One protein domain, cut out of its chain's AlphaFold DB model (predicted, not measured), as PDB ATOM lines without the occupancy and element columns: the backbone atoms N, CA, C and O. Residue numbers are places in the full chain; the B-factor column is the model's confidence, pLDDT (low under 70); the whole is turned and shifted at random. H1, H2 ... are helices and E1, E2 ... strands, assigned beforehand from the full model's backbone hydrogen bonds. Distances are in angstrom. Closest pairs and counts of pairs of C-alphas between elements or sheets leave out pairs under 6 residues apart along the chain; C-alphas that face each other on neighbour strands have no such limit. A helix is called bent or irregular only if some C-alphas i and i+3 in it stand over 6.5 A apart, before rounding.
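This is residues 360 to 568 of the 1231 residues of the protein "CAAX protease" of Lyngbya confervoides BDU141951 (UniProt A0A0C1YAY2). A twisted sheet of five parallel strands has H5 along one face, with H4 crossing H5 on that side and H1 near E2 on the side away from H5. H3 reaches from the beginning of H5 out to H2, the helix farthest from the middle, while H6 lies past the end of E5. The printed part has 209 residues, ordered E1 H1 E2 H2 H3 H4 E3 H5 E4 E5 H6; the sheet runs E2 E1 E3 E4 E5, and the class is mixed, helices and strands. The printed part as a whole is compact: the radius of gyration of the C-alphas is 16.9 A, and the C-alphas span 47 by 45 by 35 A along their three main axes.

The strands are E2, residues 406 to 410; E1, residues 372 to 377, beginning at C-alpha 372 (218.859, 208.930, 319.626); E3, residues 496 to 501; E4, residues 523 to 528; and E5, residues 544 to 548. E1, E3 and E4 each measure 16.5 A. The helices are H5, residues 503 to 519, 24.0 A; H4, residues 468 to 485, 25.6 A; H3, residues 448 to 463, 23.1 A; H1, residues 389 to 401, 19.1 A; H2, residues 429 to 441, 18.7 A; and H6, residues 555 to 561, ending at C-alpha 561 (211.307, 210.138, 286.958).

Edge strand E2 pairs with E1 through N 407 and O 372, 2.9 A. E1 and E3 have N 499 and O 375 within hydrogen-bond range, 2.8 A; E3 and E4 have N 526 and O 498, 2.8 A; E4 and edge strand E5 have N 545 and O 525, 2.8 A. H5 and the sheet form two layers, a helix on one face of a sheet: H5 lies over E3 and E4 at a height of 8.1 A, along the strands, at 6 degrees to E3 on the local plane. E1, H1, E2 and E3, H5, E4 are strand-helix-strand units, parallel neighbour strands joined through a helix, with right-handed crossovers. H5 is only just irregular, C-alphas 510 and 513 being 6.8 A apart, with a kink of 43 degrees near residue 513. H4 touches H5, closest at the C-alphas of Asn 472 and Ser 511, 4.6 A, at a steep tilt of 68 degrees, only just short of about perpendicular. H3 residues 456 to 463 touch H5, closest at the C-alphas of Val 459 and Gly 503, 6.5 A. H3 and H4 touch only at the corner, at the C-alphas of Ser 462 and Gly 468, 3.9 A. H2 residues 435 to 439 touch H3, closest at the C-alphas of Arg 439 and Gly 448, 4.9 A. H1 and H4 only graze the sheet, and so, only just on it with 5 pairs of C-alphas within 10 A, does H6. Every O i to N i+4 pair is within hydrogen-bond range in H2 and H4, against 7 of 9 in H1, 11 of 12 in H3, 11 of 13 in H5 and 2 of 3 in H6.

The C-alphas farthest apart, Ala 365 and Val 568, are 51.0 A apart. The printed part has no cut; the links E1 to H1, E2 to H2 and E4 to E5 are long. Mean pLDDT of the printed part is 82.4, and the low stretches include residues 421 to 449.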
ATOM      1  N   LEU A 360     216.188 222.143 319.019       84.25
ATOM      2  CA  LEU A 360     215.427 221.080 319.664       84.25
ATOM      3  C   LEU A 360     213.949 221.471 319.771       84.25
ATOM      4  O   LEU A 360     213.608 222.533 320.286       84.25
ATOM      5  N   ALA A 361     213.063 220.563 319.359       82.06
ATOM      6  CA  ALA A 361     211.621 220.726 319.526       82.06
ATOM      7  C   ALA A 361     211.216 220.818 321.010       82.06
ATOM      8  O   ALA A 361     210.175 221.385 321.336       82.06
ATOM      9  N   ARG A 362     212.035 220.257 321.913       80.00
ATOM     10  CA  ARG A 362     211.866 220.306 323.369       80.00
ATOM     11  C   ARG A 362     213.217 220.496 324.057       80.00
ATOM     12  O   ARG A 362     214.163 219.811 323.675       80.00
ATOM     13  N   PRO A 363     213.329 221.369 325.071       73.88
ATOM     14  CA  PRO A 363     214.559 221.496 325.841       73.88
ATOM     15  C   PRO A 363     214.839 220.198 326.610       73.88
ATOM     16  O   PRO A 363     213.948 219.663 327.268       73.88
ATOM     17  N   ILE A 364     216.075 219.702 326.533       69.62
ATOM     18  CA  ILE A 364     216.529 218.489 327.229       69.62
ATOM     19  C   ILE A 364     217.514 218.905 328.322       69.62
ATOM     20  O   ILE A 364     218.427 219.689 328.064       69.62
ATOM     21  N   ALA A 365     217.307 218.405 329.544       61.56
ATOM     22  CA  ALA A 365     218.075 218.810 330.724       61.56
ATOM     23  C   ALA A 365     219.529 218.302 330.709       61.56
ATOM     24  O   ALA A 365     220.418 219.005 331.188       61.56
ATOM     25  N   ASP A 366     219.777 217.116 330.141       73.75
ATOM     26  CA  ASP A 366     221.115 216.535 330.001       73.75
ATOM     27  C   ASP A 366     221.281 215.831 328.646       73.75
ATOM     28  O   ASP A 366     220.635 214.825 328.351       73.75
ATOM     29  N   ALA A 367     222.193 216.347 327.821       68.75
ATOM     30  CA  ALA A 367     222.502 215.773 326.516       68.75
ATOM     31  C   ALA A 367     223.149 214.376 326.603       68.75
ATOM     32  O   ALA A 367     223.123 213.637 325.621       68.75
ATOM     33  N   GLN A 368     223.709 213.982 327.757       69.75
ATOM     34  CA  GLN A 368     224.291 212.645 327.953       69.75
ATOM     35  C   GLN A 368     223.242 211.531 328.059       69.75
ATOM     36  O   GLN A 368     223.585 210.362 327.901       69.75
ATOM     37  N   GLN A 369     221.976 211.875 328.299       77.56
ATOM     38  CA  GLN A 369     220.880 210.907 328.408       77.56
ATOM     39  C   GLN A 369     220.234 210.579 327.055       77.56
ATOM     40  O   GLN A 369     219.402 209.678 326.973       77.56
ATOM     41  N   ILE A 370     220.620 211.282 325.983       83.81
ATOM     42  CA  ILE A 370     220.031 211.111 324.655       83.81
ATOM     43  C   ILE A 370     220.560 209.825 324.011       83.81
ATOM     44  O   ILE A 370     221.738 209.719 323.661       83.81
ATOM     45  N   GLN A 371     219.663 208.868 323.784       84.19
ATOM     46  CA  GLN A 371     219.969 207.614 323.095       84.19
ATOM     47  C   GLN A 371     219.758 207.697 321.580       84.19
ATOM     48  O   GLN A 371     220.249 206.830 320.854       84.19
ATOM     49  N   ARG A 372     219.058 208.722 321.071       88.50
ATOM     50  CA  ARG A 372     218.859 208.930 319.626       88.50
ATOM     51  C   ARG A 372     218.538 210.380 319.277       88.50
ATOM     52  O   ARG A 372     217.730 211.020 319.941       88.50
ATOM     53  N   TYR A 373     219.087 210.854 318.160       93.75
ATOM     54  CA  TYR A 373     218.686 212.122 317.546       93.75
ATOM     55  C   TYR A 373     217.786 211.882 316.336       93.75
ATOM     56  O   TYR A 373     218.076 211.034 315.495       93.75
ATOM     57  N   VAL A 374     216.711 212.652 316.215       94.88
ATOM     58  CA  VAL A 374     215.800 212.651 315.069       94.88
ATOM     59  C   VAL A 374     215.893 214.000 314.369       94.88
ATOM     60  O   VAL A 374     215.798 215.036 315.015       94.88
ATOM     61  N   VAL A 375     216.074 214.005 313.051       95.56
ATOM     62  CA  VAL A 375     216.224 215.228 312.249       95.56
ATOM     63  C   VAL A 375     215.106 215.301 311.217       95.56
ATOM     64  O   VAL A 375     215.017 214.433 310.347       95.56
ATOM     65  N   TYR A 376     214.272 216.339 311.285       94.81
ATOM     66  CA  TYR A 376     213.178 216.537 310.331       94.81
ATOM     67  C   TYR A 376     213.605 217.397 309.131       94.81
ATOM     68  O   TYR A 376     214.084 218.518 309.307       94.81
ATOM     69  N   LEU A 377     213.399 216.887 307.911       92.94
ATOM     70  CA  LEU A 377     213.599 217.603 306.648       92.94
ATOM     71  C   LEU A 377     212.282 217.680 305.863       92.94
ATOM     72  O   LEU A 377     211.694 216.660 305.493       92.94
ATOM     73  N   ASP A 378     211.849 218.903 305.575       89.69
ATOM     74  CA  ASP A 378     210.520 219.166 305.024       89.69
ATOM     75  C   ASP A 378     210.398 218.992 303.495       89.69
ATOM     76  O   ASP A 378     211.382 218.905 302.747       89.69
ATOM     77  N   GLY A 379     209.152 218.950 303.022       84.19
ATOM     78  CA  GLY A 379     208.780 218.838 301.616       84.19
ATOM     79  C   GLY A 379     209.031 220.097 300.782       84.19
ATOM     80  O   GLY A 379     209.458 221.140 301.266       84.19
ATOM     81  N   ILE A 380     208.736 220.008 299.480       75.75
ATOM     82  CA  ILE A 380     209.021 221.065 298.487       75.75
ATOM     83  C   ILE A 380     208.245 222.375 298.708       75.75
ATOM     84  O   ILE A 380     208.472 223.334 297.975       75.75
ATOM     85  N   GLY A 381     207.336 222.414 299.683       63.50
ATOM     86  CA  GLY A 381     206.531 223.584 300.024       63.50
ATOM     87  C   GLY A 381     207.251 224.627 300.882       63.50
ATOM     88  O   GLY A 381     206.712 225.717 301.028       63.50
ATOM     89  N   ILE A 382     208.443 224.339 301.418       74.69
ATOM     90  CA  ILE A 382     209.176 225.249 302.314       74.69
ATOM     91  C   ILE A 382     209.900 226.380 301.553       74.69
ATOM     92  O   ILE A 382     210.494 226.168 300.491       74.69
ATOM     93  N   SER A 383     209.862 227.599 302.096       68.31
ATOM     94  CA  SER A 383     210.560 228.787 301.554       68.31
ATOM     95  C   SER A 383     211.273 229.632 302.614       68.31
ATOM     96  O   SER A 383     212.243 230.315 302.277       68.31
ATOM     97  N   SER A 384     210.830 229.544 303.871       72.19
ATOM     98  CA  SER A 384     211.418 230.146 305.071       72.19
ATOM     99  C   SER A 384     211.644 229.065 306.141       72.19
ATOM    100  O   SER A 384     211.385 227.887 305.895       72.19
ATOM    101  N   PHE A 385     212.163 229.429 307.316       73.19
ATOM    102  CA  PHE A 385     212.309 228.488 308.438       73.19
ATOM    103  C   PHE A 385     210.969 228.118 309.104       73.19
ATOM    104  O   PHE A 385     210.937 227.222 309.942       73.19
ATOM    105  N   GLU A 386     209.875 228.789 308.727       73.62
ATOM    106  CA  GLU A 386     208.524 228.498 309.208       73.62
ATOM    107  C   GLU A 386     207.877 227.378 308.384       73.62
ATOM    108  O   GLU A 386     207.892 227.397 307.147       73.62
ATOM    109  N   TYR A 387     207.273 226.413 309.076       81.38
ATOM    110  CA  TYR A 387     206.567 225.304 308.447       81.38
ATOM    111  C   TYR A 387     205.151 225.691 308.008       81.38
ATOM    112  O   TYR A 387     204.519 226.604 308.543       81.38
ATOM    113  N   LEU A 388     204.629 224.966 307.014       79.25
ATOM    114  CA  LEU A 388     203.216 225.061 306.652       79.25
ATOM    115  C   LEU A 388     202.331 224.503 307.788       79.25
ATOM    116  O   LEU A 388     202.786 223.639 308.542       79.25
ATOM    117  N   PRO A 389     201.063 224.953 307.921       80.00
ATOM    118  CA  PRO A 389     200.210 224.590 309.060       80.00
ATOM    119  C   PRO A 389     200.014 223.084 309.286       80.00
ATOM    120  O   PRO A 389     199.872 222.640 310.423       80.00
ATOM    121  N   ASP A 390     199.991 222.290 308.218       79.75
ATOM    122  CA  ASP A 390     199.876 220.832 308.261       79.75
ATOM    123  C   ASP A 390     201.138 220.160 308.822       79.75
ATOM    124  O   ASP A 390     201.039 219.256 309.652       79.75
ATOM    125  N   VAL A 391     202.319 220.640 308.430       85.69
ATOM    126  CA  VAL A 391     203.608 220.162 308.948       85.69
ATOM    127  C   VAL A 391     203.810 220.583 310.404       85.69
ATOM    128  O   VAL A 391     204.238 219.758 311.210       85.69
ATOM    129  N   GLU A 392     203.450 221.818 310.767       87.75
ATOM    130  CA  GLU A 392     203.514 222.274 312.164       87.75
ATOM    131  C   GLU A 392     202.597 221.416 313.047       87.75
ATOM    132  O   GLU A 392     203.042 220.883 314.060       87.75
ATOM    133  N   THR A 393     201.363 221.150 312.593       88.75
ATOM    134  CA  THR A 393     200.423 220.247 313.284       88.75
ATOM    135  C   THR A 393     201.019 218.849 313.489       88.75
ATOM    136  O   THR A 393     200.852 218.253 314.552       88.75
ATOM    137  N   PHE A 394     201.723 218.310 312.488       92.56
ATOM    138  CA  PHE A 394     202.394 217.014 312.602       92.56
ATOM    139  C   PHE A 394     203.539 217.033 313.623       92.56
ATOM    140  O   PHE A 394     203.611 216.138 314.466       92.56
ATOM    141  N   LEU A 395     204.420 218.035 313.577       91.38
ATOM    142  CA  LEU A 395     205.561 218.133 314.493       91.38
ATOM    143  C   LEU A 395     205.114 218.376 315.941       91.38
ATOM    144  O   LEU A 395     205.666 217.755 316.854       91.38
ATOM    145  N   ASP A 396     204.082 219.198 316.140       91.50
ATOM    146  CA  ASP A 396     203.473 219.464 317.446       91.50
ATOM    147  C   ASP A 396     202.787 218.223 318.028       91.50
ATOM    148  O   ASP A 396     202.777 218.033 319.244       91.50
ATOM    149  N   ALA A 397     202.247 217.344 317.176       91.06
ATOM    150  CA  ALA A 397     201.670 216.070 317.595       91.06
ATOM    151  C   ALA A 397     202.731 214.977 317.836       91.06
ATOM    152  O   ALA A 397     202.538 214.123 318.708       91.06
ATOM    153  N   LEU A 398     203.844 214.996 317.093       93.06
ATOM    154  CA  LEU A 398     204.926 214.011 317.192       93.06
ATOM    155  C   LEU A 398     205.811 214.244 318.421       93.06
ATOM    156  O   LEU A 398     206.062 213.299 319.169       93.06
ATOM    157  N   ALA A 399     206.281 215.475 318.650       90.69
ATOM    158  CA  ALA A 399     207.238 215.774 319.720       90.69
ATOM    159  C   ALA A 399     206.775 215.306 321.124       90.69
ATOM    160  O   ALA A 399     207.614 214.816 321.880       90.69
ATOM    161  N   PRO A 400     205.474 215.377 321.485       89.25
ATOM    162  CA  PRO A 400     204.923 214.799 322.713       89.25
ATOM    163  C   PRO A 400     204.925 213.298 322.863       89.25
ATOM    164  O   PRO A 400     204.898 212.832 323.998       89.25
ATOM    165  N   GLN A 401     204.955 212.562 321.762       90.44
ATOM    166  CA  GLN A 401     204.837 211.109 321.775       90.44
ATOM    167  C   GLN A 401     206.198 210.412 321.656       90.44
ATOM    168  O   GLN A 401     206.268 209.190 321.789       90.44
ATOM    169  N   LEU A 402     207.269 211.175 321.411       87.25
ATOM    170  CA  LEU A 402     208.632 210.658 321.411       87.25
ATOM    171  C   LEU A 402     209.088 210.323 322.847       87.25
ATOM    172  O   LEU A 402     208.737 211.052 323.777       87.25
ATOM    173  N   PRO A 403     209.879 209.249 323.037       82.00
ATOM    174  CA  PRO A 403     210.504 208.939 324.323       82.00
ATOM    175  C   PRO A 403     211.385 210.086 324.854       82.00
ATOM    176  O   PRO A 403     211.936 210.856 324.069       82.00
ATOM    177  N   GLU A 404     211.556 210.178 326.177       80.38
ATOM    178  CA  GLU A 404     212.346 211.247 326.823       80.38
ATOM    179  C   GLU A 404     213.834 211.236 326.427       80.38
ATOM    180  O   GLU A 404     214.490 212.276 326.454       80.38
ATOM    181  N   ASP A 405     214.356 210.084 326.007       82.12
ATOM    182  CA  ASP A 405     215.732 209.883 325.546       82.12
ATOM    183  C   ASP A 405     215.912 210.074 324.024       82.12
ATOM    184  O   ASP A 405     216.992 209.805 323.484       82.12
ATOM    185  N   VAL A 406     214.882 210.563 323.318       87.12
ATOM    186  CA  VAL A 406     214.909 210.840 321.874       87.12
ATOM    187  C   VAL A 406     214.773 212.340 321.601       87.12
ATOM    188  O   VAL A 406     213.746 212.961 321.870       87.12
ATOM    189  N   ALA A 407     215.798 212.925 320.982       89.94
ATOM    190  CA  ALA A 407     215.877 214.358 320.715       89.94
ATOM    191  C   ALA A 407     215.463 214.705 319.275       89.94
ATOM    192  O   ALA A 407     216.161 214.337 318.331       89.94
ATOM    193  N   LEU A 408     214.364 215.446 319.086       92.81
ATOM    194  CA  LEU A 408     213.917 215.919 317.767       92.81
ATOM    195  C   LEU A 408     214.492 217.304 317.438       92.81
ATOM    196  O   LEU A 408     214.212 218.271 318.141       92.81
ATOM    197  N   VAL A 409     215.225 217.407 316.331       91.44
ATOM    198  CA  VAL A 409     215.745 218.651 315.749       91.44
ATOM    199  C   VAL A 409     214.862 219.070 314.571       91.44
ATOM    200  O   VAL A 409     214.688 218.307 313.611       91.44
ATOM    201  N   ARG A 410     214.324 220.293 314.636       90.19
ATOM    202  CA  ARG A 410     213.511 220.926 313.582       90.19
ATOM    203  C   ARG A 410     214.089 222.293 313.189       90.19
ATOM    204  O   ARG A 410     215.021 222.776 313.819       90.19
ATOM    205  N   GLY A 411     213.562 222.914 312.137       83.00
ATOM    206  CA  GLY A 411     214.004 224.225 311.637       83.00
ATOM    207  C   GLY A 411     215.212 224.187 310.692       83.00
ATOM    208  O   GLY A 411     215.934 225.171 310.582       83.00
ATOM    209  N   ILE A 412     215.466 223.059 310.021       84.31
ATOM    210  CA  ILE A 412     216.536 222.939 309.015       84.31
ATOM    211  C   ILE A 412     215.968 223.245 307.626       84.31
ATOM    212  O   ILE A 412     214.875 222.788 307.299       84.31
ATOM    213  N   MET A 413     216.727 223.973 306.796       83.94
ATOM    214  CA  MET A 413     216.359 224.336 305.423       83.94
ATOM    215  C   MET A 413     216.958 223.351 304.392       83.94
ATOM    216  O   MET A 413     218.100 223.525 303.963       83.94
ATOM    217  N   PRO A 414     216.216 222.329 303.920       83.12
ATOM    218  CA  PRO A 414     216.780 221.274 303.073       83.12
ATOM    219  C   PRO A 414     216.996 221.681 301.605       83.12
ATOM    220  O   PRO A 414     217.629 220.932 300.865       83.12
ATOM    221  N   TYR A 415     216.488 222.846 301.174       85.38
ATOM    222  CA  TYR A 415     216.584 223.324 299.786       85.38
ATOM    223  C   TYR A 415     217.535 224.525 299.609       85.38
ATOM    224  O   TYR A 415     217.427 225.264 298.622       85.38
ATOM    225  N   SER A 416     218.489 224.732 300.523       83.75
ATOM    226  CA  SER A 416     219.474 225.822 300.463       83.75
ATOM    227  C   SER A 416     220.828 225.376 301.024       83.75
ATOM    228  O   SER A 416     220.972 225.223 302.230       83.75
ATOM    229  N   VAL A 417     221.844 225.202 300.167       76.69
ATOM    230  CA  VAL A 417     223.212 224.844 300.621       76.69
ATOM    231  C   VAL A 417     223.880 225.967 301.413       76.69
ATOM    232  O   VAL A 417     224.783 225.718 302.200       76.69
ATOM    233  N   MET A 418     223.404 227.199 301.228       73.56
ATOM    234  CA  MET A 418     223.875 228.379 301.952       73.56
ATOM    235  C   MET A 418     223.142 228.586 303.284       73.56
ATOM    236  O   MET A 418     223.384 229.591 303.943       73.56
ATOM    237  N   ASN A 419     222.207 227.696 303.648       74.38
ATOM    238  CA  ASN A 419     221.284 227.838 304.780       74.38
ATOM    239  C   ASN A 419     220.534 229.191 304.821       74.38
ATOM    240  O   ASN A 419     220.282 229.748 305.883       74.38
ATOM    241  N   ARG A 420     220.196 229.745 303.645       71.44
ATOM    242  CA  ARG A 420     219.485 231.032 303.503       71.44
ATOM    243  C   ARG A 420     218.064 230.846 302.971       71.44
ATOM    244  O   ARG A 420     217.935 230.154 301.944       71.44
ATOM    245  N   PRO A 421     217.045 231.487 303.570       67.38
ATOM    246  CA  PRO A 421     215.673 231.416 303.084       67.38
ATOM    247  C   PRO A 421     215.494 232.216 301.775       67.38
ATOM    248  O   PRO A 421     216.436 232.830 301.254       67.38
ATOM    249  N   LEU A 422     214.319 232.112 301.145       62.72
ATOM    250  CA  LEU A 422     214.044 232.740 299.839       62.72
ATOM    251  C   LEU A 422     213.658 234.227 299.942       62.72
ATOM    252  O   LEU A 422     213.791 234.971 298.963       62.72
ATOM    253  N   ASP A 423     213.194 234.656 301.108       58.12
ATOM    254  CA  ASP A 423     212.684 235.989 301.433       58.12
ATOM    255  C   ASP A 423     213.754 236.980 301.927       58.12
ATOM    256  O   ASP A 423     213.495 238.188 301.941       58.12
ATOM    257  N   GLU A 424     214.970 236.508 302.219       58.69
ATOM    258  CA  GLU A 424     216.091 237.314 302.724       58.69
ATOM    259  C   GLU A 424     217.285 237.346 301.746       58.69
ATOM    260  O   GLU A 424     217.635 236.346 301.123       58.69
ATOM    261  N   ASP A 425     217.903 238.524 301.571       55.53
ATOM    262  CA  ASP A 425     219.195 238.750 300.888       55.53
ATOM    263  C   ASP A 425     219.432 238.064 299.516       55.53
ATOM    264  O   ASP A 425     220.562 237.740 299.136       55.53
ATOM    265  N   ARG A 426     218.374 237.915 298.705       65.38
ATOM    266  CA  ARG A 426     218.422 237.428 297.306       65.38
ATOM    267  C   ARG A 426     217.957 238.488 296.293       65.38
ATOM    268  O   ARG A 426     217.107 239.320 296.598       65.38
ATOM    269  N   THR A 427     218.431 238.394 295.041       61.19
ATOM    270  CA  THR A 427     218.098 239.293 293.902       61.19
ATOM    271  C   THR A 427     216.588 239.474 293.655       61.19
ATOM    272  O   THR A 427     216.175 240.492 293.111       61.19
ATOM    273  N   LEU A 428     215.746 238.513 294.056       64.38
ATOM    274  CA  LEU A 428     214.284 238.547 293.880       64.38
ATOM    275  C   LEU A 428     213.508 238.413 295.208       64.38
ATOM    276  O   LEU A 428     212.358 237.984 295.206       64.38
ATOM    277  N   SER A 429     214.101 238.780 296.349       64.88
ATOM    278  CA  SER A 429     213.485 238.604 297.682       64.88
ATOM    279  C   SER A 429     212.116 239.285 297.847       64.88
ATOM    280  O   SER A 429     211.267 238.818 298.603       64.88
ATOM    281  N   PHE A 430     211.846 240.385 297.130       67.69
ATOM    282  CA  PHE A 430     210.532 241.048 297.137       67.69
ATOM    283  C   PHE A 430     209.429 240.183 296.499       67.69
ATOM    284  O   PHE A 430     208.294 240.180 296.969       67.69
ATOM    285  N   PHE A 431     209.766 239.442 295.439       67.75
ATOM    286  CA  PHE A 431     208.837 238.578 294.715       67.75
ATOM    287  C   PHE A 431     208.503 237.336 295.542       67.75
ATOM    288  O   PHE A 431     207.334 236.970 295.644       67.75
ATOM    289  N   TRP A 432     209.506 236.739 296.195       68.88
ATOM    290  CA  TRP A 432     209.313 235.576 297.063       68.88
ATOM    291  C   TRP A 432     208.458 235.898 298.290       68.88
ATOM    292  O   TRP A 432     207.506 235.173 298.553       68.88
ATOM    293  N   ARG A 433     208.672 237.049 298.946       68.38
ATOM    294  CA  ARG A 433     207.794 237.524 300.037       68.38
ATOM    295  C   ARG A 433     206.333 237.670 299.604       68.38
ATOM    296  O   ARG A 433     205.416 237.353 300.360       68.38
ATOM    297  N   TYR A 434     206.102 238.147 298.381       66.06
ATOM    298  CA  TYR A 434     204.755 238.267 297.822       66.06
ATOM    299  C   TYR A 434     204.137 236.899 297.486       66.06
ATOM    300  O   TYR A 434     202.968 236.665 297.796       66.06
ATOM    301  N   ALA A 435     204.919 235.985 296.901       65.06
ATOM    302  CA  ALA A 435     204.493 234.617 296.608       65.06
ATOM    303  C   ALA A 435     204.150 233.833 297.889       65.06
ATOM    304  O   ALA A 435     203.110 233.175 297.936       65.06
ATOM    305  N   ASP A 436     204.953 233.978 298.945       65.75
ATOM    306  CA  ASP A 436     204.736 233.324 300.237       65.75
ATOM    307  C   ASP A 436     203.469 233.832 300.922       65.75
ATOM    308  O   ASP A 436     202.635 233.027 301.339       65.75
ATOM    309  N   LYS A 437     203.235 235.153 300.938       68.69
ATOM    310  CA  LYS A 437     202.002 235.733 301.496       68.69
ATOM    311  C   LYS A 437     200.737 235.167 300.839       68.69
ATOM    312  O   LYS A 437     199.745 234.913 301.519       68.69
ATOM    313  N   LEU A 438     200.762 234.963 299.521       65.56
ATOM    314  CA  LEU A 438     199.639 234.377 298.780       65.56
ATOM    315  C   LEU A 438     199.509 232.863 299.002       65.56
ATOM    316  O   LEU A 438     198.390 232.353 299.018       65.56
ATOM    317  N   ARG A 439     200.624 232.155 299.213       66.25
ATOM    318  CA  ARG A 439     200.646 230.719 299.517       66.25
ATOM    319  C   ARG A 439     200.090 230.408 300.906       66.25
ATOM    320  O   ARG A 439     199.274 229.501 301.020       66.25
ATOM    321  N   PHE A 440     200.476 231.165 301.935       65.44
ATOM    322  CA  PHE A 440     199.930 231.004 303.291       65.44
ATOM    323  C   PHE A 440     198.420 231.289 303.346       65.44
ATOM    324  O   PHE A 440     197.709 230.675 304.135       65.44
ATOM    325  N   ALA A 441     197.915 232.172 302.475       65.25
ATOM    326  CA  ALA A 441     196.481 232.436 302.339       65.25
ATOM    327  C   ALA A 441     195.739 231.364 301.514       65.25
ATOM    328  O   ALA A 441     194.592 231.039 301.817       65.25
ATOM    329  N   ASN A 442     196.364 230.829 300.459       62.09
ATOM    330  CA  ASN A 442     195.825 229.742 299.646       62.09
ATOM    331  C   ASN A 442     196.959 228.832 299.116       62.09
ATOM    332  O   ASN A 442     197.644 229.204 298.149       62.09
ATOM    333  N   PRO A 443     197.109 227.612 299.668       57.44
ATOM    334  CA  PRO A 443     198.109 226.638 299.224       57.44
ATOM    335  C   PRO A 443     197.994 226.239 297.741       57.44
ATOM    336  O   PRO A 443     198.978 225.809 297.147       57.44
ATOM    337  N   ALA A 444     196.821 226.421 297.116       54.81
ATOM    338  CA  ALA A 444     196.571 226.147 295.698       54.81
ATOM    339  C   ALA A 444     196.829 227.356 294.769       54.81
ATOM    340  O   ALA A 444     196.462 227.327 293.591       54.81
ATOM    341  N   SER A 445     197.421 228.447 295.269       61.78
ATOM    342  CA  SER A 445     197.699 229.633 294.452       61.78
ATOM    343  C   SER A 445     198.734 229.357 293.346       61.78
ATOM    344  O   SER A 445     199.772 228.732 293.565       61.78
ATOM    345  N   ILE A 446     198.485 229.889 292.140       58.62
ATOM    346  CA  ILE A 446     199.380 229.754 290.968       58.62
ATOM    347  C   ILE A 446     200.785 230.314 291.260       58.62
ATOM    348  O   ILE A 446     201.776 229.800 290.749       58.62
ATOM    349  N   LEU A 447     200.889 231.346 292.105       58.94
ATOM    350  CA  LEU A 447     202.175 231.918 292.516       58.94
ATOM    351  C   LEU A 447     202.900 231.055 293.566       58.94
ATOM    352  O   LEU A 447     204.124 230.969 293.517       58.94
ATOM    353  N   GLY A 448     202.177 230.334 294.434       59.62
ATOM    354  CA  GLY A 448     202.755 229.327 295.335       59.62
ATOM    355  C   GLY A 448     203.361 228.126 294.593       59.62
ATOM    356  O   GLY A 448     204.381 227.583 295.017       59.62
ATOM    357  N   LEU A 449     202.820 227.772 293.418       67.19
ATOM    358  CA  LEU A 449     203.377 226.730 292.544       67.19
ATOM    359  C   LEU A 449     204.815 227.044 292.085       67.19
ATOM    360  O   LEU A 449     205.590 226.125 291.832       67.19
ATOM    361  N   ILE A 450     205.203 228.321 292.003       71.81
ATOM    362  CA  ILE A 450     206.544 228.733 291.555       71.81
ATOM    363  C   ILE A 450     207.622 228.323 292.571       71.81
ATOM    364  O   ILE A 450     208.699 227.879 292.165       71.81
ATOM    365  N   VAL A 451     207.329 228.399 293.876       73.06
ATOM    366  CA  VAL A 451     208.227 227.895 294.933       73.06
ATOM    367  C   VAL A 451     208.402 226.384 294.794       73.06
ATOM    368  O   VAL A 451     209.531 225.893 294.778       73.06
ATOM    369  N   ASN A 452     207.299 225.657 294.586       79.19
ATOM    370  CA  ASN A 452     207.334 224.210 294.382       79.19
ATOM    371  C   ASN A 452     208.165 223.844 293.144       79.19
ATOM    372  O   ASN A 452     209.008 222.959 293.225       79.19
ATOM    373  N   ILE A 453     207.999 224.550 292.017       80.88
ATOM    374  CA  ILE A 453     208.804 224.339 290.801       80.88
ATOM    375  C   ILE A 453     210.295 224.547 291.097       80.88
ATOM    376  O   ILE A 453     211.115 223.712 290.713       80.88
ATOM    377  N   ARG A 454     210.659 225.622 291.811       83.19
ATOM    378  CA  ARG A 454     212.052 225.870 292.212       83.19
ATOM    379  C   ARG A 454     212.587 224.723 293.064       83.19
ATOM    380  O   ARG A 454     213.667 224.215 292.780       83.19
ATOM    381  N   ASN A 455     211.849 224.290 294.080       86.00
ATOM    382  CA  ASN A 455     212.297 223.222 294.973       86.00
ATOM    383  C   ASN A 455     212.348 221.854 294.269       86.00
ATOM    384  O   ASN A 455     213.267 221.087 294.527       86.00
ATOM    385  N   ILE A 456     211.469 221.578 293.299       87.25
ATOM    386  CA  ILE A 456     211.559 220.395 292.423       87.25
ATOM    387  C   ILE A 456     212.849 220.419 291.594       87.25
ATOM    388  O   ILE A 456     213.519 219.393 291.471       87.25
ATOM    389  N   LEU A 457     213.245 221.578 291.057       88.25
ATOM    390  CA  LEU A 457     214.527 221.703 290.356       88.25
ATOM    391  C   LEU A 457     215.703 221.410 291.295       88.25
ATOM    392  O   LEU A 457     216.639 220.731 290.884       88.25
ATOM    393  N   ILE A 458     215.634 221.841 292.559       89.94
ATOM    394  CA  ILE A 458     216.643 221.527 293.583       89.94
ATOM    395  C   ILE A 458     216.651 220.040 293.965       89.94
ATOM    396  O   ILE A 458     217.721 219.456 294.118       89.94
ATOM    397  N   VAL A 459     215.492 219.381 294.036       89.81
ATOM    398  CA  VAL A 459     215.412 217.910 294.127       89.81
ATOM    399  C   VAL A 459     216.129 217.266 292.938       89.81
ATOM    400  O   VAL A 459     216.912 216.334 293.122       89.81
ATOM    401  N   GLY A 460     215.945 217.811 291.732       89.75
ATOM    402  CA  GLY A 460     216.703 217.429 290.542       89.75
ATOM    403  C   GLY A 460     218.215 217.628 290.698       89.75
ATOM    404  O   GLY A 460     218.976 216.744 290.314       89.75
ATOM    405  N   VAL A 461     218.657 218.745 291.291       90.69
ATOM    406  CA  VAL A 461     220.075 219.028 291.587       90.69
ATOM    407  C   VAL A 461     220.638 217.976 292.548       90.69
ATOM    408  O   VAL A 461     221.659 217.368 292.237       90.69
ATOM    409  N   SER A 462     219.947 217.696 293.658       92.25
ATOM    410  CA  SER A 462     220.326 216.659 294.633       92.25
ATOM    411  C   SER A 462     220.410 215.257 294.010       92.25
ATOM    412  O   SER A 462     221.302 214.477 294.354       92.25
ATOM    413  N   ALA A 463     219.497 214.932 293.090       90.62
ATOM    414  CA  ALA A 463     219.417 213.632 292.426       90.62
ATOM    415  C   ALA A 463     220.403 213.459 291.253       90.62
ATOM    416  O   ALA A 463     220.657 212.321 290.828       90.62
ATOM    417  N   ASP A 464     220.926 214.553 290.692       89.62
ATOM    418  CA  ASP A 464     221.878 214.547 289.578       89.62
ATOM    419  C   ASP A 464     223.258 214.068 290.049       89.62
ATOM    420  O   ASP A 464     223.776 214.505 291.070       89.62
ATOM    421  N   LYS A 465     223.907 213.193 289.280       84.75
ATOM    422  CA  LYS A 465     225.243 212.671 289.620       84.75
ATOM    423  C   LYS A 465     226.340 213.740 289.571       84.75
ATOM    424  O   LYS A 465     227.387 213.542 290.175       84.75
ATOM    425  N   ARG A 466     226.114 214.828 288.832       84.69
ATOM    426  CA  ARG A 466     227.065 215.928 288.625       84.69
ATOM    427  C   ARG A 466     226.938 217.009 289.685       84.69
ATOM    428  O   ARG A 466     227.932 217.625 290.016       84.69
ATOM    429  N   TYR A 467     225.735 217.268 290.189       86.44
ATOM    430  CA  TYR A 467     225.500 218.358 291.145       86.44
ATOM    431  C   TYR A 467     225.200 217.842 292.555       86.44
ATOM    432  O   TYR A 467     225.565 218.474 293.544       86.44
ATOM    433  N   GLY A 468     224.587 216.662 292.647       88.25
ATOM    434  CA  GLY A 468     224.112 216.053 293.880       88.25
ATOM    435  C   GLY A 468     225.188 215.858 294.939       88.25
ATOM    436  O   GLY A 468     224.960 216.292 296.061       88.25
ATOM    437  N   PRO A 469     226.366 215.269 294.644       86.06
ATOM    438  CA  PRO A 469     227.405 215.084 295.661       86.06
ATOM    439  C   PRO A 469     227.777 216.379 296.394       86.06
ATOM    440  O   PRO A 469     227.873 216.372 297.617       86.06
ATOM    441  N   LEU A 470     227.886 217.493 295.657       84.19
ATOM    442  CA  LEU A 470     228.163 218.817 296.218       84.19
ATOM    443  C   LEU A 470     226.990 219.316 297.069       84.19
ATOM    444  O   LEU A 470     227.167 219.729 298.211       84.19
ATOM    445  N   TYR A 471     225.775 219.231 296.519       87.25
ATOM    446  CA  TYR A 471     224.555 219.681 297.187       87.25
ATOM    447  C   TYR A 471     224.314 218.948 298.511       87.25
ATOM    448  O   TYR A 471     224.109 219.549 299.563       87.25
ATOM    449  N   ASN A 472     224.355 217.621 298.447       90.81
ATOM    450  CA  ASN A 472     223.991 216.724 299.532       90.81
ATOM    451  C   ASN A 472     225.008 216.779 300.677       90.81
ATOM    452  O   ASN A 472     224.624 216.618 301.835       90.81
ATOM    453  N   GLN A 473     226.280 217.050 300.368       85.06
ATOM    454  CA  GLN A 473     227.293 217.352 301.372       85.06
ATOM    455  C   GLN A 473     227.004 218.677 302.086       85.06
ATOM    456  O   GLN A 473     227.079 218.712 303.310       85.06
ATOM    457  N   GLY A 474     226.634 219.735 301.355       82.88
ATOM    458  CA  GLY A 474     226.253 221.016 301.962       82.88
ATOM    459  C   GLY A 474     225.092 220.862 302.950       82.88
ATOM    460  O   GLY A 474     225.167 221.335 304.081       82.88
ATOM    461  N   ILE A 475     224.059 220.096 302.585       88.06
ATOM    462  CA  ILE A 475     222.954 219.782 303.509       88.06
ATOM    463  C   ILE A 475     223.432 218.946 304.704       88.06
ATOM    464  O   ILE A 475     223.062 219.236 305.841       88.06
ATOM    465  N   ALA A 476     224.286 217.942 304.488       88.62
ATOM    466  CA  ALA A 476     224.852 217.154 305.584       88.62
ATOM    467  C   ALA A 476     225.672 218.015 306.559       88.62
ATOM    468  O   ALA A 476     225.632 217.764 307.762       88.62
ATOM    469  N   GLN A 477     226.374 219.036 306.062       82.81
ATOM    470  CA  GLN A 477     227.122 219.994 306.875       82.81
ATOM    471  C   GLN A 477     226.195 220.852 307.744       82.81
ATOM    472  O   GLN A 477     226.477 221.034 308.926       82.81
ATOM    473  N   ILE A 478     225.069 221.323 307.201       84.25
ATOM    474  CA  ILE A 478     224.061 222.067 307.975       84.25
ATOM    475  C   ILE A 478     223.502 221.188 309.102       84.25
ATOM    476  O   ILE A 478     223.461 221.613 310.255       84.25
ATOM    477  N   VAL A 479     223.140 219.938 308.791       89.06
ATOM    478  CA  VAL A 479     222.626 218.982 309.788       89.06
ATOM    479  C   VAL A 479     223.683 218.659 310.845       89.06
ATOM    480  O   VAL A 479     223.370 218.612 312.029       89.06
ATOM    481  N   PHE A 480     224.938 218.459 310.439       86.94
ATOM    482  CA  PHE A 480     226.050 218.206 311.353       86.94
ATOM    483  C   PHE A 480     226.228 219.350 312.359       86.94
ATOM    484  O   PHE A 480     226.266 219.105 313.564       86.94
ATOM    485  N   SER A 481     226.268 220.595 311.877       82.50
ATOM    486  CA  SER A 481     226.335 221.786 312.731       82.50
ATOM    487  C   SER A 481     225.130 221.881 313.671       82.50
ATOM    488  O   SER A 481     225.302 222.166 314.855       82.50
ATOM    489  N   GLY A 482     223.929 221.570 313.173       84.81
ATOM    490  CA  GLY A 482     222.703 221.523 313.972       84.81
ATOM    491  C   GLY A 482     222.752 220.480 315.086       84.81
ATOM    492  O   GLY A 482     222.393 220.771 316.224       84.81
ATOM    493  N   LEU A 483     223.255 219.278 314.805       87.94
ATOM    494  CA  LEU A 483     223.421 218.229 315.814       87.94
ATOM    495  C   LEU A 483     224.407 218.653 316.910       87.94
ATOM    496  O   LEU A 483     224.100 218.502 318.092       87.94
ATOM    497  N   LEU A 484     225.556 219.229 316.540       84.69
ATOM    498  CA  LEU A 484     226.549 219.707 317.510       84.69
ATOM    499  C   LEU A 484     226.008 220.846 318.379       84.69
ATOM    500  O   LEU A 484     226.185 220.818 319.598       84.69
ATOM    501  N   LYS A 485     225.308 221.815 317.773       83.50
ATOM    502  CA  LYS A 485     224.624 222.901 318.496       83.50
ATOM    503  C   LYS A 485     223.653 222.346 319.544       83.50
ATOM    504  O   LYS A 485     223.567 222.881 320.642       83.50
ATOM    505  N   ASN A 486     222.967 221.251 319.218       85.56
ATOM    506  CA  ASN A 486     221.970 220.602 320.068       85.56
ATOM    507  C   ASN A 486     222.548 219.446 320.922       85.56
ATOM    508  O   ASN A 486     221.826 218.535 321.332       85.56
ATOM    509  N   GLY A 487     223.854 219.478 321.216       83.50
ATOM    510  CA  GLY A 487     224.484 218.633 322.236       83.50
ATOM    511  C   GLY A 487     225.006 217.270 321.767       83.50
ATOM    512  O   GLY A 487     225.455 216.489 322.607       83.50
ATOM    513  N   TYR A 488     224.992 216.973 320.462       85.50
ATOM    514  CA  TYR A 488     225.513 215.705 319.944       85.50
ATOM    515  C   TYR A 488     227.019 215.580 320.211       85.50
ATOM    516  O   TYR A 488     227.812 216.434 319.810       85.50
ATOM    517  N   GLN A 489     227.441 214.483 320.840       82.31
ATOM    518  CA  GLN A 489     228.850 214.231 321.144       82.31
ATOM    519  C   GLN A 489     229.522 213.419 320.031       82.31
ATOM    520  O   GLN A 489     229.092 212.311 319.700       82.31
ATOM    521  N   LEU A 490     230.609 213.941 319.456       78.69
ATOM    522  CA  LEU A 490     231.385 213.228 318.438       78.69
ATOM    523  C   LEU A 490     232.019 211.957 319.017       78.69
ATOM    524  O   LEU A 490     232.594 211.982 320.100       78.69
ATOM    525  N   GLY A 491     231.926 210.848 318.282       72.00
ATOM    526  CA  GLY A 491     232.454 209.552 318.719       72.00
ATOM    527  C   GLY A 491     231.582 208.801 319.733       72.00
ATOM    528  O   GLY A 491     231.922 207.673 320.071       72.00
ATOM    529  N   SER A 492     230.448 209.367 320.167       76.94
ATOM    530  CA  SER A 492     229.481 208.693 321.058       76.94
ATOM    531  C   SER A 492     228.868 207.426 320.451       76.94
ATOM    532  O   SER A 492     228.475 206.514 321.172       76.94
ATOM    533  N   GLY A 493     228.767 207.371 319.120       79.06
ATOM    534  CA  GLY A 493     228.049 206.313 318.411       79.06
ATOM    535  C   GLY A 493     226.522 206.419 318.515       79.06
ATOM    536  O   GLY A 493     225.840 205.501 318.057       79.06
ATOM    537  N   THR A 494     225.984 207.511 319.078       84.50
ATOM    538  CA  THR A 494     224.539 207.734 319.214       84.50
ATOM    539  C   THR A 494     223.867 207.765 317.832       84.50
ATOM    540  O   THR A 494     224.274 208.548 316.972       84.50
ATOM    541  N   PRO A 495     222.848 206.926 317.574       88.25
ATOM    542  CA  PRO A 495     222.199 206.853 316.270       88.25
ATOM    543  C   PRO A 495     221.444 208.141 315.908       88.25
ATOM    544  O   PRO A 495     220.870 208.817 316.768       88.25
ATOM    545  N   VAL A 496     221.395 208.437 314.606       93.44
ATOM    546  CA  VAL A 496     220.627 209.552 314.030       93.44
ATOM    547  C   VAL A 496     219.559 209.012 313.080       93.44
ATOM    548  O   VAL A 496     219.843 208.182 312.224       93.44
ATOM    549  N   THR A 497     218.328 209.502 313.174       95.75
ATOM    550  CA  THR A 497     217.235 209.125 312.270       95.75
ATOM    551  C   THR A 497     216.715 210.353 311.537       95.75
ATOM    552  O   THR A 497     216.250 211.304 312.154       95.75
ATOM    553  N   PHE A 498     216.753 210.342 310.208       97.19
ATOM    554  CA  PHE A 498     216.083 211.370 309.417       97.19
ATOM    555  C   PHE A 498     214.595 211.064 309.271       97.19
ATOM    556  O   PHE A 498     214.240 209.933 308.951       97.19
ATOM    557  N   ILE A 499     213.742 212.078 309.397       97.00
ATOM    558  CA  ILE A 499     212.355 212.042 308.926       97.00
ATOM    559  C   ILE A 499     212.250 213.004 307.743       97.00
ATOM    560  O   ILE A 499     212.471 214.200 307.901       97.00
ATOM    561  N   GLY A 500     211.953 212.479 306.555       94.94
ATOM    562  CA  GLY A 500     211.879 213.261 305.320       94.94
ATOM    563  C   GLY A 500     210.491 213.211 304.688       94.94
ATOM    564  O   GLY A 500     210.066 212.140 304.246       94.94
ATOM    565  N   TYR A 501     209.813 214.356 304.587       93.69
ATOM    566  CA  TYR A 501     208.495 214.463 303.948       93.69
ATOM    567  C   TYR A 501     208.607 214.833 302.464       93.69
ATOM    568  O   TYR A 501     209.305 215.780 302.111       93.69
ATOM    569  N   SER A 502     207.931 214.104 301.569       90.88
ATOM    570  CA  SER A 502     207.904 214.392 300.124       90.88
ATOM    571  C   SER A 502     209.322 214.547 299.518       90.88
ATOM    572  O   SER A 502     210.129 213.613 299.561       90.88
ATOM    573  N   GLY A 503     209.683 215.713 298.967       88.38
ATOM    574  CA  GLY A 503     211.049 216.016 298.503       88.38
ATOM    575  C   GLY A 503     212.130 215.930 299.595       88.38
ATOM    576  O   GLY A 503     213.279 215.605 299.293       88.38
ATOM    577  N   GLY A 504     211.765 216.113 300.867       91.00
ATOM    578  CA  GLY A 504     212.648 215.951 302.021       91.00
ATOM    579  C   GLY A 504     213.189 214.526 302.138       91.00
ATOM    580  O   GLY A 504     214.339 214.345 302.521       91.00
ATOM    581  N   GLY A 505     212.439 213.517 301.675       93.12
ATOM    582  CA  GLY A 505     212.922 212.134 301.592       93.12
ATOM    583  C   GLY A 505     214.148 211.974 300.682       93.12
ATOM    584  O   GLY A 505     215.073 211.231 301.024       93.12
ATOM    585  N   GLN A 506     214.195 212.699 299.551       94.25
ATOM    586  CA  GLN A 506     215.385 212.743 298.689       94.25
ATOM    587  C   GLN A 506     216.561 213.342 299.455       94.25
ATOM    588  O   GLN A 506     217.636 212.748 299.462       94.25
ATOM    589  N   MET A 507     216.348 214.478 300.123       94.06
ATOM    590  CA  MET A 507     217.398 215.190 300.857       94.06
ATOM    591  C   MET A 507     217.947 214.354 302.016       94.06
ATOM    592  O   MET A 507     219.164 214.258 302.170       94.06
ATOM    593  N   SER A 508     217.082 213.664 302.765       95.50
ATOM    594  CA  SER A 508     217.470 212.733 303.831       95.50
ATOM    595  C   SER A 508     218.339 211.595 303.297       95.50
ATOM    596  O   SER A 508     219.469 211.408 303.744       95.50
ATOM    597  N   CYS A 509     217.860 210.857 302.290       94.31
ATOM    598  CA  CYS A 509     218.596 209.710 301.747       94.31
ATOM    599  C   CYS A 509     219.911 210.108 301.074       94.31
ATOM    600  O   CYS A 509     220.856 209.318 301.040       94.31
ATOM    601  N   ALA A 510     219.963 211.306 300.497       93.12
ATOM    602  CA  ALA A 510     221.119 211.776 299.760       93.12
ATOM    603  C   ALA A 510     222.207 212.365 300.674       93.12
ATOM    604  O   ALA A 510     223.390 212.158 300.404       93.12
ATOM    605  N   SER A 511     221.829 213.050 301.760       93.25
ATOM    606  CA  SER A 511     222.763 213.646 302.734       93.25
ATOM    607  C   SER A 511     223.269 212.649 303.785       93.25
ATOM    608  O   SER A 511     224.419 212.738 304.221       93.25
ATOM    609  N   ALA A 512     222.463 211.645 304.145       92.94
ATOM    610  CA  ALA A 512     222.787 210.675 305.191       92.94
ATOM    611  C   ALA A 512     224.147 209.957 305.029       92.94
ATOM    612  O   ALA A 512     224.872 209.858 306.021       92.94
ATOM    613  N   PRO A 513     224.582 209.502 303.833       87.06
ATOM    614  CA  PRO A 513     225.905 208.892 303.672       87.06
ATOM    615  C   PRO A 513     227.068 209.828 304.035       87.06
ATOM    616  O   PRO A 513     228.081 209.368 304.565       87.06
ATOM    617  N   PHE A 514     226.926 211.130 303.764       86.50
ATOM    618  CA  PHE A 514     227.932 212.139 304.099       86.50
ATOM    619  C   PHE A 514     227.939 212.420 305.600       86.50
ATOM    620  O   PHE A 514     229.002 212.404 306.220       86.50
ATOM    621  N   LEU A 515     226.756 212.579 306.203       89.00
ATOM    622  CA  LEU A 515     226.636 212.778 307.645       89.00
ATOM    623  C   LEU A 515     227.211 211.586 308.421       89.00
ATOM    624  O   LEU A 515     228.014 211.782 309.329       89.00
ATOM    625  N   LYS A 516     226.888 210.353 308.010       86.31
ATOM    626  CA  LYS A 516     227.396 209.118 308.627       86.31
ATOM    627  C   LYS A 516     228.919 209.070 308.649       86.31
ATOM    628  O   LYS A 516     229.503 208.660 309.648       86.31
ATOM    629  N   ARG A 517     229.574 209.516 307.573       79.94
ATOM    630  CA  ARG A 517     231.039 209.621 307.518       79.94
ATOM    631  C   ARG A 517     231.571 210.639 308.531       79.94
ATOM    632  O   ARG A 517     232.593 210.381 309.158       79.94
ATOM    633  N   ALA A 518     230.888 211.771 308.696       78.06
ATOM    634  CA  ALA A 518     231.311 212.830 309.605       78.06
ATOM    635  C   ALA A 518     231.183 212.427 311.084       78.06
ATOM    636  O   ALA A 518     232.126 212.650 311.849       78.06
ATOM    637  N   ILE A 519     230.057 211.814 311.476       82.31
ATOM    638  CA  ILE A 519     229.762 211.455 312.878       82.31
ATOM    639  C   ILE A 519     230.183 210.031 313.270       82.31
ATOM    640  O   ILE A 519     230.241 209.736 314.460       82.31
ATOM    641  N   ALA A 520     230.469 209.163 312.291       79.19
ATOM    642  CA  ALA A 520     230.807 207.748 312.475       79.19
ATOM    643  C   ALA A 520     229.776 206.948 313.305       79.19
ATOM    644  O   ALA A 520     230.145 206.075 314.085       79.19
ATOM    645  N   ALA A 521     228.481 207.234 313.122       80.31
ATOM    646  CA  ALA A 521     227.377 206.624 313.869       80.31
ATOM    647  C   ALA A 521     226.288 206.035 312.942       80.31
ATOM    648  O   ALA A 521     226.242 206.386 311.755       80.31
ATOM    649  N   PRO A 522     225.423 205.130 313.445       84.12
ATOM    650  CA  PRO A 522     224.325 204.553 312.668       84.12
ATOM    651  C   PRO A 522     223.329 205.626 312.200       84.12
ATOM    652  O   PRO A 522     222.974 206.512 312.978       84.12
ATOM    653  N   ILE A 523     222.874 205.545 310.939       90.50
ATOM    654  CA  ILE A 523     221.857 206.457 310.389       90.50
ATOM    655  C   ILE A 523     220.706 205.693 309.731       90.50
ATOM    656  O   ILE A 523     220.928 204.929 308.785       90.50
ATOM    657  N   ASP A 524     219.490 205.991 310.191       91.62
ATOM    658  CA  ASP A 524     218.216 205.521 309.639       91.62
ATOM    659  C   ASP A 524     217.490 206.645 308.885       91.62
ATOM    660  O   ASP A 524     217.676 207.831 309.170       91.62
ATOM    661  N   VAL A 525     216.612 206.284 307.948       96.06
ATOM    662  CA  VAL A 525     215.711 207.236 307.279       96.06
ATOM    663  C   VAL A 525     214.271 206.739 307.339       96.06
ATOM    664  O   VAL A 525     213.975 205.635 306.894       96.06
ATOM    665  N   ILE A 526     213.364 207.585 307.814       96.62
ATOM    666  CA  ILE A 526     211.916 207.434 307.697       96.62
ATOM    667  C   ILE A 526     211.439 208.426 306.632       96.62
ATOM    668  O   ILE A 526     211.499 209.641 306.799       96.62
ATOM    669  N   SER A 527     210.992 207.910 305.496       95.94
ATOM    670  CA  SER A 527     210.482 208.687 304.374       95.94
ATOM    671  C   SER A 527     208.956 208.669 304.378       95.94
ATOM    672  O   SER A 527     208.357 207.600 304.323       95.94
ATOM    673  N   LEU A 528     208.343 209.851 304.391       95.00
ATOM    674  CA  LEU A 528     206.895 210.053 304.379       95.00
ATOM    675  C   LEU A 528     206.471 210.516 302.977       95.00
ATOM    676  O   LEU A 528     206.738 211.657 302.592       95.00
ATOM    677  N   GLY A 529     205.903 209.615 302.168       90.12
ATOM    678  CA  GLY A 529     205.516 209.890 300.773       90.12
ATOM    679  C   GLY A 529     206.686 210.315 299.869       90.12
ATOM    680  O   GLY A 529     206.503 211.036 298.893       90.12
ATOM    681  N   GLY A 530     207.926 209.958 300.218       91.12
ATOM    682  CA  GLY A 530     209.104 210.592 299.627       91.12
ATOM    683  C   GLY A 530     209.372 210.289 298.147       91.12
ATOM    684  O   GLY A 530     209.358 209.141 297.701       91.12
ATOM    685  N   VAL A 531     209.751 211.321 297.390       90.25
ATOM    686  CA  VAL A 531     210.142 211.215 295.972       90.25
ATOM    687  C   VAL A 531     211.662 211.137 295.874       90.25
ATOM    688  O   VAL A 531     212.345 212.152 295.802       90.25
ATOM    689  N   MET A 532     212.203 209.918 295.896       92.12
ATOM    690  CA  MET A 532     213.649 209.676 296.014       92.12
ATOM    691  C   MET A 532     214.256 209.089 294.742       92.12
ATOM    692  O   MET A 532     213.627 208.278 294.066       92.12
ATOM    693  N   SER A 533     215.505 209.450 294.455       91.69
ATOM    694  CA  SER A 533     216.305 208.951 293.337       91.69
ATOM    695  C   SER A 533     217.069 207.682 293.697       91.69
ATOM    696  O   SER A 533     217.685 207.580 294.755       91.69
ATOM    697  N   ALA A 534     217.140 206.739 292.755       88.62
ATOM    698  CA  ALA A 534     217.983 205.548 292.877       88.62
ATOM    699  C   ALA A 534     219.497 205.835 292.809       88.62
ATOM    700  O   ALA A 534     220.294 204.907 292.958       88.62
ATOM    701  N   ASN A 535     219.896 207.089 292.561       86.62
ATOM    702  CA  ASN A 535     221.296 207.512 292.623       86.62
ATOM    703  C   ASN A 535     221.797 207.686 294.067       86.62
ATOM    704  O   ASN A 535     223.009 207.683 294.270       86.62
ATOM    705  N   ASN A 536     220.902 207.805 295.056       89.25
ATOM    706  CA  ASN A 536     221.294 207.873 296.463       89.25
ATOM    707  C   ASN A 536     221.879 206.529 296.904       89.25
ATOM    708  O   ASN A 536     221.367 205.469 296.542       89.25
ATOM    709  N   ASN A 537     222.933 206.552 297.716       85.31
ATOM    710  CA  ASN A 537     223.586 205.329 298.168       85.31
ATOM    711  C   ASN A 537     222.881 204.728 299.396       85.31
ATOM    712  O   ASN A 537     223.419 204.741 300.504       85.31
ATOM    713  N   PHE A 538     221.683 204.172 299.183       83.62
ATOM    714  CA  PHE A 538     220.858 203.532 300.222       83.62
ATOM    715  C   PHE A 538     221.594 202.430 301.002       83.62
ATOM    716  O   PHE A 538     221.252 202.138 302.141       83.62
ATOM    717  N   LEU A 539     222.642 201.842 300.425       78.44
ATOM    718  CA  LEU A 539     223.427 200.780 301.056       78.44
ATOM    719  C   LEU A 539     224.246 201.256 302.257       78.44
ATOM    720  O   LEU A 539     224.644 200.437 303.086       78.44
ATOM    721  N   LYS A 540     224.519 202.562 302.346       82.12
ATOM    722  CA  LYS A 540     225.234 203.162 303.480       82.12
ATOM    723  C   LYS A 540     224.335 203.420 304.686       82.12
ATOM    724  O   LYS A 540     224.872 203.589 305.780       82.12
ATOM    725  N   LEU A 541     223.018 203.417 304.497       82.31
ATOM    726  CA  LEU A 541     222.045 203.530 305.580       82.31
ATOM    727  C   LEU A 541     221.993 202.220 306.375       82.31
ATOM    728  O   LEU A 541     222.318 201.155 305.833       82.31
ATOM    729  N   GLU A 542     221.602 202.305 307.645       82.12
ATOM    730  CA  GLU A 542     221.181 201.112 308.384       82.12
ATOM    731  C   GLU A 542     219.856 200.623 307.811       82.12
ATOM    732  O   GLU A 542     219.798 199.522 307.263       82.12
ATOM    733  N   HIS A 543     218.848 201.501 307.806       83.81
ATOM    734  CA  HIS A 543     217.556 201.217 307.198       83.81
ATOM    735  C   HIS A 543     216.880 202.454 306.594       83.81
ATOM    736  O   HIS A 543     217.095 203.591 307.014       83.81
ATOM    737  N   CYS A 544     216.025 202.227 305.602       89.88
ATOM    738  CA  CYS A 544     215.121 203.206 305.014       89.88
ATOM    739  C   CYS A 544     213.679 202.682 305.093       89.88
ATOM    740  O   CYS A 544     213.281 201.785 304.350       89.88
ATOM    741  N   HIS A 545     212.887 203.235 306.004       90.81
ATOM    742  CA  HIS A 545     211.456 202.969 306.119       90.81
ATOM    743  C   HIS A 545     210.709 203.967 305.244       90.81
ATOM    744  O   HIS A 545     210.776 205.166 305.483       90.81
ATOM    745  N   HIS A 546     210.015 203.500 304.215       93.19
ATOM    746  CA  HIS A 546     209.291 204.358 303.287       93.19
ATOM    747  C   HIS A 546     207.787 204.130 303.424       93.19
ATOM    748  O   HIS A 546     207.256 203.120 302.958       93.19
ATOM    749  N   LEU A 547     207.129 205.074 304.093       93.94
ATOM    750  CA  LEU A 547     205.697 205.097 304.356       93.94
ATOM    751  C   LEU A 547     205.002 205.776 303.178       93.94
ATOM    752  O   LEU A 547     205.357 206.900 302.811       93.94
ATOM    753  N   LYS A 548     204.005 205.113 302.593       91.00
ATOM    754  CA  LYS A 548     203.241 205.651 301.463       91.00
ATOM    755  C   LYS A 548     201.748 205.375 301.599       91.00
ATOM    756  O   LYS A 548     201.354 204.317 302.079       91.00
ATOM    757  N   GLY A 549     200.925 206.310 301.138       89.19
ATOM    758  CA  GLY A 549     199.488 206.090 300.984       89.19
ATOM    759  C   GLY A 549     199.164 205.336 299.693       89.19
ATOM    760  O   GLY A 549     199.818 205.535 298.669       89.19
ATOM    761  N   ASP A 550     198.130 204.497 299.707       86.75
ATOM    762  CA  ASP A 550     197.694 203.740 298.525       86.75
ATOM    763  C   ASP A 550     197.047 204.637 297.453       86.75
ATOM    764  O   ASP A 550     196.962 204.249 296.287       86.75
ATOM    765  N   LYS A 551     196.599 205.846 297.831       90.12
ATOM    766  CA  LYS A 551     196.061 206.874 296.920       90.12
ATOM    767  C   LYS A 551     197.042 208.030 296.693       90.12
ATOM    768  O   LYS A 551     196.647 209.082 296.187       90.12
ATOM    769  N   ASP A 552     198.306 207.870 297.082       90.75
ATOM    770  CA  ASP A 552     199.347 208.867 296.842       90.75
ATOM    771  C   ASP A 552     199.708 208.910 295.343       90.75
ATOM    772  O   ASP A 552     200.203 207.941 294.769       90.75
ATOM    773  N   VAL A 553     199.445 210.050 294.697       88.38
ATOM    774  CA  VAL A 553     199.757 210.289 293.273       88.38
ATOM    775  C   VAL A 553     201.141 210.908 293.052       88.38
ATOM    776  O   VAL A 553     201.587 211.021 291.910       88.38
ATOM    777  N   VAL A 554     201.821 211.326 294.121       86.56
ATOM    778  CA  VAL A 554     203.116 212.013 294.086       86.56
ATOM    779  C   VAL A 554     204.266 211.028 294.293       86.56
ATOM    780  O   VAL A 554     205.222 211.071 293.521       86.56
ATOM    781  N   GLU A 555     204.180 210.100 295.253       88.44
ATOM    782  CA  GLU A 555     205.219 209.074 295.487       88.44
ATOM    783  C   GLU A 555     205.600 208.300 294.206       88.44
ATOM    784  O   GLU A 555     206.803 208.211 293.904       88.44
ATOM    785  N   PRO A 556     204.636 207.834 293.374       85.56
ATOM    786  CA  PRO A 556     204.949 207.093 292.153       85.56
ATOM    787  C   PRO A 556     205.766 207.897 291.135       85.56
ATOM    788  O   PRO A 556     206.497 207.305 290.332       85.56
ATOM    789  N   LEU A 557     205.715 209.238 291.176       82.62
ATOM    790  CA  LEU A 557     206.533 210.091 290.307       82.62
ATOM    791  C   LEU A 557     208.025 209.848 290.528       82.62
ATOM    792  O   LEU A 557     208.798 209.966 289.581       82.62
ATOM    793  N   GLY A 558     208.445 209.447 291.730       80.31
ATOM    794  CA  GLY A 558     209.830 209.056 291.975       80.31
ATOM    795  C   GLY A 558     210.231 207.835 291.147       80.31
ATOM    796  O   GLY A 558     211.284 207.830 290.516       80.31
ATOM    797  N   ALA A 559     209.386 206.806 291.080       82.94
ATOM    798  CA  ALA A 559     209.666 205.653 290.229       82.94
ATOM    799  C   ALA A 559     209.657 206.028 288.736       82.94
ATOM    800  O   ALA A 559     210.500 205.538 287.994       82.94
ATOM    801  N   ILE A 560     208.761 206.919 288.298       83.75
ATOM    802  CA  ILE A 560     208.657 207.352 286.893       83.75
ATOM    803  C   ILE A 560     209.866 208.198 286.472       83.75
ATOM    804  O   ILE A 560     210.484 207.925 285.444       83.75
ATOM    805  N   MET A 561     210.216 209.212 287.265       80.44
ATOM    806  CA  MET A 561     211.307 210.138 286.958       80.44
ATOM    807  C   MET A 561     212.678 209.486 287.090       80.44
ATOM    808  O   MET A 561     213.599 209.913 286.404       80.44
ATOM    809  N   PHE A 562     212.830 208.467 287.942       87.25
ATOM    810  CA  PHE A 562     214.110 207.815 288.201       87.25
ATOM    811  C   PHE A 562     214.110 206.367 287.689       87.25
ATOM    812  O   PHE A 562     213.849 205.459 288.481       87.25
ATOM    813  N   PRO A 563     214.502 206.096 286.420       85.06
ATOM    814  CA  PRO A 563     214.515 204.742 285.858       85.06
ATOM    815  C   PRO A 563     215.308 203.739 286.693       85.06
ATOM    816  O   PRO A 563     214.959 202.568 286.750       85.06
ATOM    817  N   GLY A 564     216.328 204.188 287.433       85.06
ATOM    818  CA  GLY A 564     217.054 203.335 288.377       85.06
ATOM    819  C   GLY A 564     216.184 202.720 289.488       85.06
ATOM    820  O   GLY A 564     216.640 201.785 290.138       85.06
ATOM    821  N   ARG A 565     214.953 203.194 289.722       86.56
ATOM    822  CA  ARG A 565     213.977 202.561 290.628       86.56
ATOM    823  C   ARG A 565     213.212 201.403 289.980       86.56
ATOM    824  O   ARG A 565     212.546 200.659 290.696       86.56
ATOM    825  N   TRP A 566     213.297 201.232 288.659       86.31
ATOM    826  CA  TRP A 566     212.646 200.137 287.937       86.31
ATOM    827  C   TRP A 566     213.414 198.837 288.139       86.31
ATOM    828  O   TRP A 566     214.644 198.834 288.164       86.31
ATOM    829  N   GLN A 567     212.695 197.719 288.217       74.56
ATOM    830  CA  GLN A 567     213.276 196.405 288.514       74.56
ATOM    831  C   GLN A 567     214.334 195.956 287.489       74.56
ATOM    832  O   GLN A 567     215.282 195.268 287.859       74.56
ATOM    833  N   VAL A 568     214.229 196.402 286.229       76.38
ATOM    834  CA  VAL A 568     215.199 196.086 285.162       76.38
ATOM    835  C   VAL A 568     216.610 196.610 285.465       76.38
ATOM    836  O   VAL A 568     217.601 195.987 285.090       76.38
TER     837      VAL A 568